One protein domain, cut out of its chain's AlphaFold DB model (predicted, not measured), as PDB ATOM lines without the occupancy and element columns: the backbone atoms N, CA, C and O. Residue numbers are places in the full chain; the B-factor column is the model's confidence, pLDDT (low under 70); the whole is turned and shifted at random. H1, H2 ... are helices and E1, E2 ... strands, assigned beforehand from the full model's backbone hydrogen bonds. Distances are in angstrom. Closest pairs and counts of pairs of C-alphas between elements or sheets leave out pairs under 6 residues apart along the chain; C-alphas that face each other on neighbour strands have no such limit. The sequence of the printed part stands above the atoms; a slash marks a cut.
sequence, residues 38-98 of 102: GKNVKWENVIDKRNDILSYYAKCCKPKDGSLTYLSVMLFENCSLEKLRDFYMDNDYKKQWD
ATOM      1  N   GLY A  38     -28.826  48.310 -41.822       79.81
ATOM      2  CA  GLY A  38     -27.935  49.459 -41.981       79.81
ATOM      3  C   GLY A  38     -26.804  49.201 -42.971       79.81
ATOM      4  O   GLY A  38     -26.512  48.058 -43.304       79.81
ATOM      5  N   LYS A  39     -26.131  50.270 -43.422       73.94
ATOM      6  CA  LYS A  39     -25.088  50.205 -44.470       73.94
ATOM      7  C   LYS A  39     -23.923  49.249 -44.159       73.94
ATOM      8  O   LYS A  39     -23.295  48.758 -45.085       73.94
ATOM      9  N   ASN A  40     -23.654  48.985 -42.880       77.69
ATOM     10  CA  ASN A  40     -22.549  48.134 -42.418       77.69
ATOM     11  C   ASN A  40     -23.021  46.894 -41.641       77.69
ATOM     12  O   ASN A  40     -22.220  46.259 -40.959       77.69
ATOM     13  N   VAL A  41     -24.316  46.570 -41.701       85.50
ATOM     14  CA  VAL A  41     -24.897  45.426 -40.995       85.50
ATOM     15  C   VAL A  41     -25.250  44.368 -42.026       85.50
ATOM     16  O   VAL A  41     -26.066  44.608 -42.913       85.50
ATOM     17  N   LYS A  42     -24.614  43.202 -41.919       91.00
ATOM     18  CA  LYS A  42     -24.883  42.048 -42.774       91.00
ATOM     19  C   LYS A  42     -25.148  40.843 -41.884       91.00
ATOM     20  O   LYS A  42     -24.275  40.444 -41.116       91.00
ATOM     21  N   TRP A  43     -26.346  40.289 -42.015       93.88
ATOM     22  CA  TRP A  43     -26.734  39.053 -41.356       93.88
ATOM     23  C   TRP A  43     -26.492  37.864 -42.281       93.88
ATOM     24  O   TRP A  43     -26.814  37.910 -43.469       93.88
ATOM     25  N   GLU A  44     -25.924  36.800 -41.731       95.12
ATOM     26  CA  GLU A  44     -25.629  35.556 -42.434       95.12
ATOM     27  C   GLU A  44     -26.346  34.406 -41.732       95.12
ATOM     28  O   GLU A  44     -26.293  34.286 -40.509       95.12
ATOM     29  N   ASN A  45     -27.049  33.569 -42.496       95.94
ATOM     30  CA  ASN A  45     -27.715  32.393 -41.943       95.94
ATOM     31  C   ASN A  45     -26.654  31.379 -41.501       95.94
ATOM     32  O   ASN A  45     -25.816  30.972 -42.303       95.94
ATOM     33  N   VAL A  46     -26.717  30.956 -40.241       96.88
ATOM     34  CA  VAL A  46     -25.817  29.938 -39.678       96.88
ATOM     35  C   VAL A  46     -26.544  28.633 -39.370       96.88
ATOM     36  O   VAL A  46     -25.926  27.573 -39.398       96.88
ATOM     37  N   ILE A  47     -27.853  28.690 -39.094       97.19
ATOM     38  CA  ILE A  47     -28.683  27.509 -38.847       97.19
ATOM     39  C   ILE A  47     -30.046  27.695 -39.512       97.19
ATOM     40  O   ILE A  47     -30.694  28.724 -39.329       97.19
ATOM     41  N   ASP A  48     -30.483  26.670 -40.240       97.06
ATOM     42  CA  ASP A  48     -31.862  26.467 -40.682       97.06
ATOM     43  C   ASP A  48     -32.173  24.973 -40.510       97.06
ATOM     44  O   ASP A  48     -31.648  24.128 -41.239       97.06
ATOM     45  N   LYS A  49     -32.923  24.633 -39.459       96.94
ATOM     46  CA  LYS A  49     -33.322  23.258 -39.128       96.94
ATOM     47  C   LYS A  49     -34.803  23.229 -38.812       96.94
ATOM     48  O   LYS A  49     -35.278  24.047 -38.033       96.94
ATOM     49  N   ARG A  50     -35.529  22.271 -39.381       96.38
ATOM     50  CA  ARG A  50     -36.982  22.173 -39.225       96.38
ATOM     51  C   ARG A  50     -37.414  20.715 -39.180       96.38
ATOM     52  O   ARG A  50     -36.822  19.876 -39.856       96.38
ATOM     53  N   ASN A  51     -38.440  20.439 -38.393       95.25
ATOM     54  CA  ASN A  51     -39.232  19.217 -38.421       95.25
ATOM     55  C   ASN A  51     -40.697  19.570 -38.097       95.25
ATOM     56  O   ASN A  51     -41.019  20.744 -37.911       95.25
ATOM     57  N   ASP A  52     -41.563  18.562 -38.009       94.94
ATOM     58  CA  ASP A  52     -43.011  18.748 -37.832       94.94
ATOM     59  C   ASP A  52     -43.414  19.427 -36.511       94.94
ATOM     60  O   ASP A  52     -44.556  19.852 -36.368       94.94
ATOM     61  N   ILE A  53     -42.505  19.511 -35.534       94.81
ATOM     62  CA  ILE A  53     -42.796  20.030 -34.189       94.81
ATOM     63  C   ILE A  53     -41.894  21.193 -33.754       94.81
ATOM     64  O   ILE A  53     -42.159  21.839 -32.742       94.81
ATOM     65  N   LEU A  54     -40.805  21.445 -34.478       94.88
ATOM     66  CA  LEU A  54     -39.787  22.425 -34.126       94.88
ATOM     67  C   LEU A  54     -39.147  23.002 -35.384       94.88
ATOM     68  O   LEU A  54     -38.572  22.280 -36.201       94.88
ATOM     69  N   SER A  55     -39.143  24.327 -35.475       96.75
ATOM     70  CA  SER A  55     -38.283  25.057 -36.406       96.75
ATOM     71  C   SER A  55     -37.266  25.894 -35.647       96.75
ATOM     72  O   SER A  55     -37.601  26.566 -34.675       96.75
ATOM     73  N   TYR A  56     -36.020  25.873 -36.106       96.94
ATOM     74  CA  TYR A  56     -34.914  26.605 -35.522       96.94
ATOM     75  C   TYR A  56     -34.102  27.321 -36.598       96.94
ATOM     76  O   TYR A  56     -33.521  26.699 -37.492       96.94
ATOM     77  N   TYR A  57     -34.029  28.638 -36.453       96.94
ATOM     78  CA  TYR A  57     -33.273  29.531 -37.312       96.94
ATOM     79  C   TYR A  57     -32.259  30.286 -36.483       96.94
ATOM     80  O   TYR A  57     -32.583  30.795 -35.410       96.94
ATOM     81  N   ALA A  58     -31.048  30.429 -37.000       96.81
ATOM     82  CA  ALA A  58     -30.094  31.358 -36.431       96.81
ATOM     83  C   ALA A  58     -29.354  32.112 -37.528       96.81
ATOM     84  O   ALA A  58     -28.938  31.538 -38.539       96.81
ATOM     85  N   LYS A  59     -29.165  33.405 -37.288       95.81
ATOM     86  CA  LYS A  59     -28.334  34.298 -38.085       95.81
ATOM     87  C   LYS A  59     -27.212  34.848 -37.221       95.81
ATOM     88  O   LYS A  59     -27.384  35.007 -36.013       95.81
ATOM     89  N   CYS A  60     -26.084  35.179 -37.830       95.19
ATOM     90  CA  CYS A  60     -25.022  35.925 -37.174       95.19
ATOM     91  C   CYS A  60     -24.728  37.226 -37.922       95.19
ATOM     92  O   CYS A  60     -24.920  37.320 -39.132       95.19
ATOM     93  N   CYS A  61     -24.279  38.244 -37.197       93.19
ATOM     94  CA  CYS A  61     -23.807  39.500 -37.759       93.19
ATOM     95  C   CYS A  61     -22.464  39.846 -37.126       93.19
ATOM     96  O   CYS A  61     -22.353  39.970 -35.902       93.19
ATOM     97  N   LYS A  62     -21.445  40.027 -37.971       90.00
ATOM     98  CA  LYS A  62     -20.102  40.438 -37.562       90.00
ATOM     99  C   LYS A  62     -19.734  41.770 -38.228       90.00
ATOM    100  O   LYS A  62     -19.245  41.767 -39.359       90.00
ATOM    101  N   PRO A  63     -19.980  42.915 -37.570       85.44
ATOM    102  CA  PRO A  63     -19.510  44.202 -38.073       85.44
ATOM    103  C   PRO A  63     -17.975  44.264 -38.038       85.44
ATOM    104  O   PRO A  63     -17.339  43.574 -37.242       85.44
ATOM    105  N   LYS A  64     -17.372  45.101 -38.897       82.88
ATOM    106  CA  LYS A  64     -15.903  45.225 -39.006       82.88
ATOM    107  C   LYS A  64     -15.232  45.583 -37.674       82.88
ATOM    108  O   LYS A  64     -14.211  44.991 -37.348       82.88
ATOM    109  N   ASP A  65     -15.854  46.477 -36.908       83.00
ATOM    110  CA  ASP A  65     -15.296  47.047 -35.674       83.00
ATOM    111  C   ASP A  65     -16.143  46.721 -34.430       83.00
ATOM    112  O   ASP A  65     -16.167  47.487 -33.470       83.00
ATOM    113  N   GLY A  66     -16.898  45.617 -34.437       82.38
ATOM    114  CA  GLY A  66     -17.791  45.291 -33.322       82.38
ATOM    115  C   GLY A  66     -17.913  43.804 -33.017       82.38
ATOM    116  O   GLY A  66     -17.403  42.940 -33.730       82.38
ATOM    117  N   SER A  67     -18.606  43.520 -31.917       87.69
ATOM    118  CA  SER A  67     -18.815  42.162 -31.425       87.69
ATOM    119  C   SER A  67     -19.682  41.335 -32.371       87.69
ATOM    120  O   SER A  67     -20.650  41.823 -32.961       87.69
ATOM    121  N   LEU A  68     -19.355  40.048 -32.465       91.75
ATOM    122  CA  LEU A  68     -20.197  39.063 -33.128       91.75
ATOM    123  C   LEU A  68     -21.524  38.940 -32.377       91.75
ATOM    124  O   LEU A  68     -21.535  38.683 -31.176       91.75
ATOM    125  N   THR A  69     -22.629  39.103 -33.095       91.81
ATOM    126  CA  THR A  69     -23.979  38.955 -32.545       91.81
ATOM    127  C   THR A  69     -24.686  37.796 -33.230       91.81
ATOM    128  O   THR A  69     -24.553  37.624 -34.442       91.81
ATOM    129  N   TYR A  70     -25.452  37.024 -32.464       94.06
ATOM    130  CA  TYR A  70     -26.325  35.972 -32.973       94.06
ATOM    131  C   TYR A  70     -27.782  36.331 -32.698       94.06
ATOM    132  O   TYR A  70     -28.108  36.823 -31.621       94.06
ATOM    133  N   LEU A  71     -28.647  36.064 -33.673       94.19
ATOM    134  CA  LEU A  71     -30.095  36.161 -33.547       94.19
ATOM    135  C   LEU A  71     -30.676  34.783 -33.827       94.19
ATOM    136  O   LEU A  71     -30.513  34.251 -34.924       94.19
ATOM    137  N   SER A  72     -31.337  34.208 -32.829       94.88
ATOM    138  CA  SER A  72     -31.891  32.863 -32.889       94.88
ATOM    139  C   SER A  72     -33.401  32.892 -32.695       94.88
ATOM    140  O   SER A  72     -33.880  33.475 -31.725       94.88
ATOM    141  N   VAL A  73     -34.136  32.222 -33.576       94.25
ATOM    142  CA  VAL A  73     -35.594  32.091 -33.523       94.25
ATOM    143  C   VAL A  73     -35.937  30.610 -33.447       94.25
ATOM    144  O   VAL A  73     -35.522  29.832 -34.306       94.25
ATOM    145  N   MET A  74     -36.694  30.226 -32.422       94.56
ATOM    146  CA  MET A  74     -37.248  28.881 -32.271       94.56
ATOM    147  C   MET A  74     -38.769  28.963 -32.296       94.56
ATOM    148  O   MET A  74     -39.355  29.797 -31.609       94.56
ATOM    149  N   LEU A  75     -39.394  28.089 -33.077       94.81
ATOM    150  CA  LEU A  75     -40.836  27.895 -33.110       94.81
ATOM    151  C   LEU A  75     -41.130  26.483 -32.612       94.81
ATOM    152  O   LEU A  75     -40.732  25.517 -33.261       94.81
ATOM    153  N   PHE A  76     -41.791  26.389 -31.461       94.94
ATOM    154  CA  PHE A  76     -42.225  25.129 -30.867       94.94
ATOM    155  C   PHE A  76     -43.705  24.923 -31.167       94.94
ATOM    156  O   PHE A  76     -44.551  25.623 -30.611       94.94
ATOM    157  N   GLU A  77     -44.019  23.948 -32.012       94.25
ATOM    158  CA  GLU A  77     -45.404  23.546 -32.229       94.25
ATOM    159  C   GLU A  77     -45.901  22.759 -31.015       94.25
ATOM    160  O   GLU A  77     -45.153  22.018 -30.372       94.25
ATOM    161  N   ASN A  78     -47.188  22.895 -30.698       92.94
ATOM    162  CA  ASN A  78     -47.844  22.148 -29.617       92.94
ATOM    163  C   ASN A  78     -47.233  22.358 -28.212       92.94
ATOM    164  O   ASN A  78     -47.440  21.538 -27.314       92.94
ATOM    165  N   CYS A  79     -46.503  23.454 -27.991       93.56
ATOM    166  CA  CYS A  79     -45.963  23.832 -26.687       93.56
ATOM    167  C   CYS A  79     -46.671  25.088 -26.166       93.56
ATOM    168  O   CYS A  79     -46.832  26.060 -26.901       93.56
ATOM    169  N   SER A  80     -47.100  25.081 -24.900       95.06
ATOM    170  CA  SER A  80     -47.668  26.285 -24.286       95.06
ATOM    171  C   SER A  80     -46.559  27.226 -23.816       95.06
ATOM    172  O   SER A  80     -45.458  26.789 -23.468       95.06
ATOM    173  N   LEU A  81     -46.859  28.525 -23.780       95.19
ATOM    174  CA  LEU A  81     -45.897  29.547 -23.365       95.19
ATOM    175  C   LEU A  81     -45.455  29.356 -21.910       95.19
ATOM    176  O   LEU A  81     -44.286  29.558 -21.592       95.19
ATOM    177  N   GLU A  82     -46.367  28.925 -21.039       97.06
ATOM    178  CA  GLU A  82     -46.087  28.656 -19.628       97.06
ATOM    179  C   GLU A  82     -45.102  27.499 -19.491       97.06
ATOM    180  O   GLU A  82     -44.096  27.638 -18.804       97.06
ATOM    181  N   LYS A  83     -45.324  26.393 -20.218       94.81
ATOM    182  CA  LYS A  83     -44.410  25.243 -20.201       94.81
ATOM    183  C   LYS A  83     -43.019  25.621 -20.691       94.81
ATOM    184  O   LYS A  83     -42.037  25.216 -20.077       94.81
ATOM    185  N   LEU A  84     -42.926  26.388 -21.778       94.44
ATOM    186  CA  LEU A  84     -41.637  26.819 -22.318       94.44
ATOM    187  C   LEU A  84     -40.905  27.759 -21.350       94.44
ATOM    188  O   LEU A  84     -39.707  27.596 -21.128       94.44
ATOM    189  N   ARG A  85     -41.619  28.717 -20.746       95.88
ATOM    190  CA  ARG A  85     -41.063  29.621 -19.730       95.88
ATOM    191  C   ARG A  85     -40.549  28.842 -18.524       95.88
ATOM    192  O   ARG A  85     -39.413  29.054 -18.111       95.88
ATOM    193  N   ASP A  86     -41.376  27.958 -17.977       96.31
ATOM    194  CA  ASP A  86     -41.049  27.202 -16.771       96.31
ATOM    195  C   ASP A  86     -39.862  26.259 -17.040       96.31
ATOM    196  O   ASP A  86     -38.939  26.198 -16.232       96.31
ATOM    197  N   PHE A  87     -39.795  25.641 -18.229       94.50
ATOM    198  CA  PHE A  87     -38.631  24.866 -18.682       94.50
ATOM    199  C   PHE A  87     -37.328  25.688 -18.703       94.50
ATOM    200  O   PHE A  87     -36.283  25.184 -18.296       94.50
ATOM    201  N   TYR A  88     -37.366  26.944 -19.167       92.44
ATOM    202  CA  TYR A  88     -36.177  27.808 -19.229       92.44
ATOM    203  C   TYR A  88     -35.717  28.321 -17.859       92.44
ATOM    204  O   TYR A  88     -34.537  28.632 -17.699       92.44
ATOM    205  N   MET A  89     -36.632  28.430 -16.894       94.94
ATOM    206  CA  MET A  89     -36.348  28.951 -15.551       94.94
ATOM    207  C   MET A  89     -36.009  27.849 -14.533       94.94
ATOM    208  O   MET A  89     -35.539  28.156 -13.436       94.94
ATOM    209  N   ASP A  90     -36.209  26.576 -14.881       96.06
ATOM    210  CA  ASP A  90     -35.878  25.437 -14.025       96.06
ATOM    211  C   ASP A  90     -34.378  25.090 -14.088       96.06
ATOM    212  O   ASP A  90     -33.897  24.323 -14.930       96.06
ATOM    213  N   ASN A  91     -33.620  25.656 -13.147       94.50
ATOM    214  CA  ASN A  91     -32.184  25.413 -13.012       94.50
ATOM    215  C   ASN A  91     -31.836  23.977 -12.592       94.50
ATOM    216  O   ASN A  91     -30.731  23.512 -12.886       94.50
ATOM    217  N   ASP A  92     -32.733  23.274 -11.903       95.00
ATOM    218  CA  ASP A  92     -32.479  21.900 -11.469       95.00
ATOM    219  C   ASP A  92     -32.691  20.923 -12.616       95.00
ATOM    220  O   ASP A  92     -31.881  20.010 -12.813       95.00
ATOM    221  N   TYR A  93     -33.706  21.162 -13.444       94.94
ATOM    222  CA  TYR A  93     -33.885  20.418 -14.680       94.94
ATOM    223  C   TYR A  93     -32.780  20.726 -15.695       94.94
ATOM    224  O   TYR A  93     -32.321  19.811 -16.384       94.94
ATOM    225  N   LYS A  94     -32.264  21.965 -15.742       94.62
ATOM    226  CA  LYS A  94     -31.136  22.340 -16.617       94.62
ATOM    227  C   LYS A  94     -29.921  21.429 -16.455       94.62
ATOM    228  O   LYS A  94     -29.336  21.029 -17.457       94.62
ATOM    229  N   LYS A  95     -29.604  21.014 -15.225       93.31
ATOM    230  CA  LYS A  95     -28.503  20.073 -14.928       93.31
ATOM    231  C   LYS A  95     -28.709  18.680 -15.537       93.31
ATOM    232  O   LYS A  95     -27.745  17.945 -15.711       93.31
ATOM    233  N   GLN A  96     -29.952  18.296 -15.826       94.44
ATOM    234  CA  GLN A  96     -30.286  16.984 -16.380       94.44
ATOM    235  C   GLN A  96     -30.271  16.987 -17.911       94.44
ATOM    236  O   GLN A  96     -29.838  16.010 -18.521       94.44
ATOM    237  N   TRP A  97     -30.762  18.062 -18.539       91.44
ATOM    238  CA  TRP A  97     -30.933  18.106 -19.994       91.44
ATOM    239  C   TRP A  97     -29.766  18.766 -20.737       91.44
ATOM    240  O   TRP A  97     -29.480  18.386 -21.878       91.44
ATOM    241  N   ASP A  98     -29.083  19.736 -20.123       93.44
ATOM    242  CA  ASP A  98     -28.038  20.515 -20.781       93.44
ATOM    243  C   ASP A  98     -26.661  19.866 -20.609       93.44
ATOM    244  O   ASP A  98     -25.972  20.036 -19.604       93.44
TER     245      ASP A  98
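This is residues 38 to 98 of the 102 residues of the protein "START domain-containing protein" of Pyrus ussuriensis x Pyrus communis (UniProt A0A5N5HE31). A long, narrow, twisted ribbon of three antiparallel strands, with both faces bare of helices, leads at the end of E3 into two short helices, H1 and H2, which make a corner off the sheet. Residues 85 to 98, of which 85 to 89 belong to H1 and 91 to 97 to H2, stick out from the rest. The printed part has 61 residues, with E1, E2, E3, H1 and H2 in that order along the chain; the sheet's order is E1, E2, E3, and the class is mixed, helices and strands. It is only just loose, close to extended, with a radius of gyration of the C-alphas of 15.5 A and spans of 40 by 27 by 18 A.

E1, residues 43 to 50, bends by 55 degrees at residue 46. It forms a hairpin with E2, residues 54 to 61, antiparallel at 168 degrees; N 49 and O 56 are 2.9 A apart, within hydrogen-bond range. E2 forms a second hairpin with E3, residues 69 to 76, at 170 degrees, with N 59 and O 71 at 2.8 A. The three strands are a meander, each the antiparallel neighbour of the one before. H1, residues 81 to 89, is not on the sheet, and neither is H2, residues 91 to 97. The helices are close but not clearly touching, about perpendicular at 87 degrees; their closest C-alphas, of Phe 87 and Tyr 93, are 7.6 A apart. In H1 every O i to N i+4 pair is within hydrogen-bond range; in H2 1 of 3 is, beside 3 of 4 O i to N i+3 pairs.

E1 begins at C-alpha 43 (-26.734, 39.053, -41.356) and spans 19.9 A, E2 23.7 A and E3 23.0 A. H1 spans 12.4 A; H2 spans 10.2 A, ending at C-alpha 97 (-30.933, 18.106, -19.994).

The two farthest C-alphas, of Lys 39 and Asp 92, are 44.1 A apart. The printed part has no cut, no link is long, and no printed residue is under 70 in pLDDT.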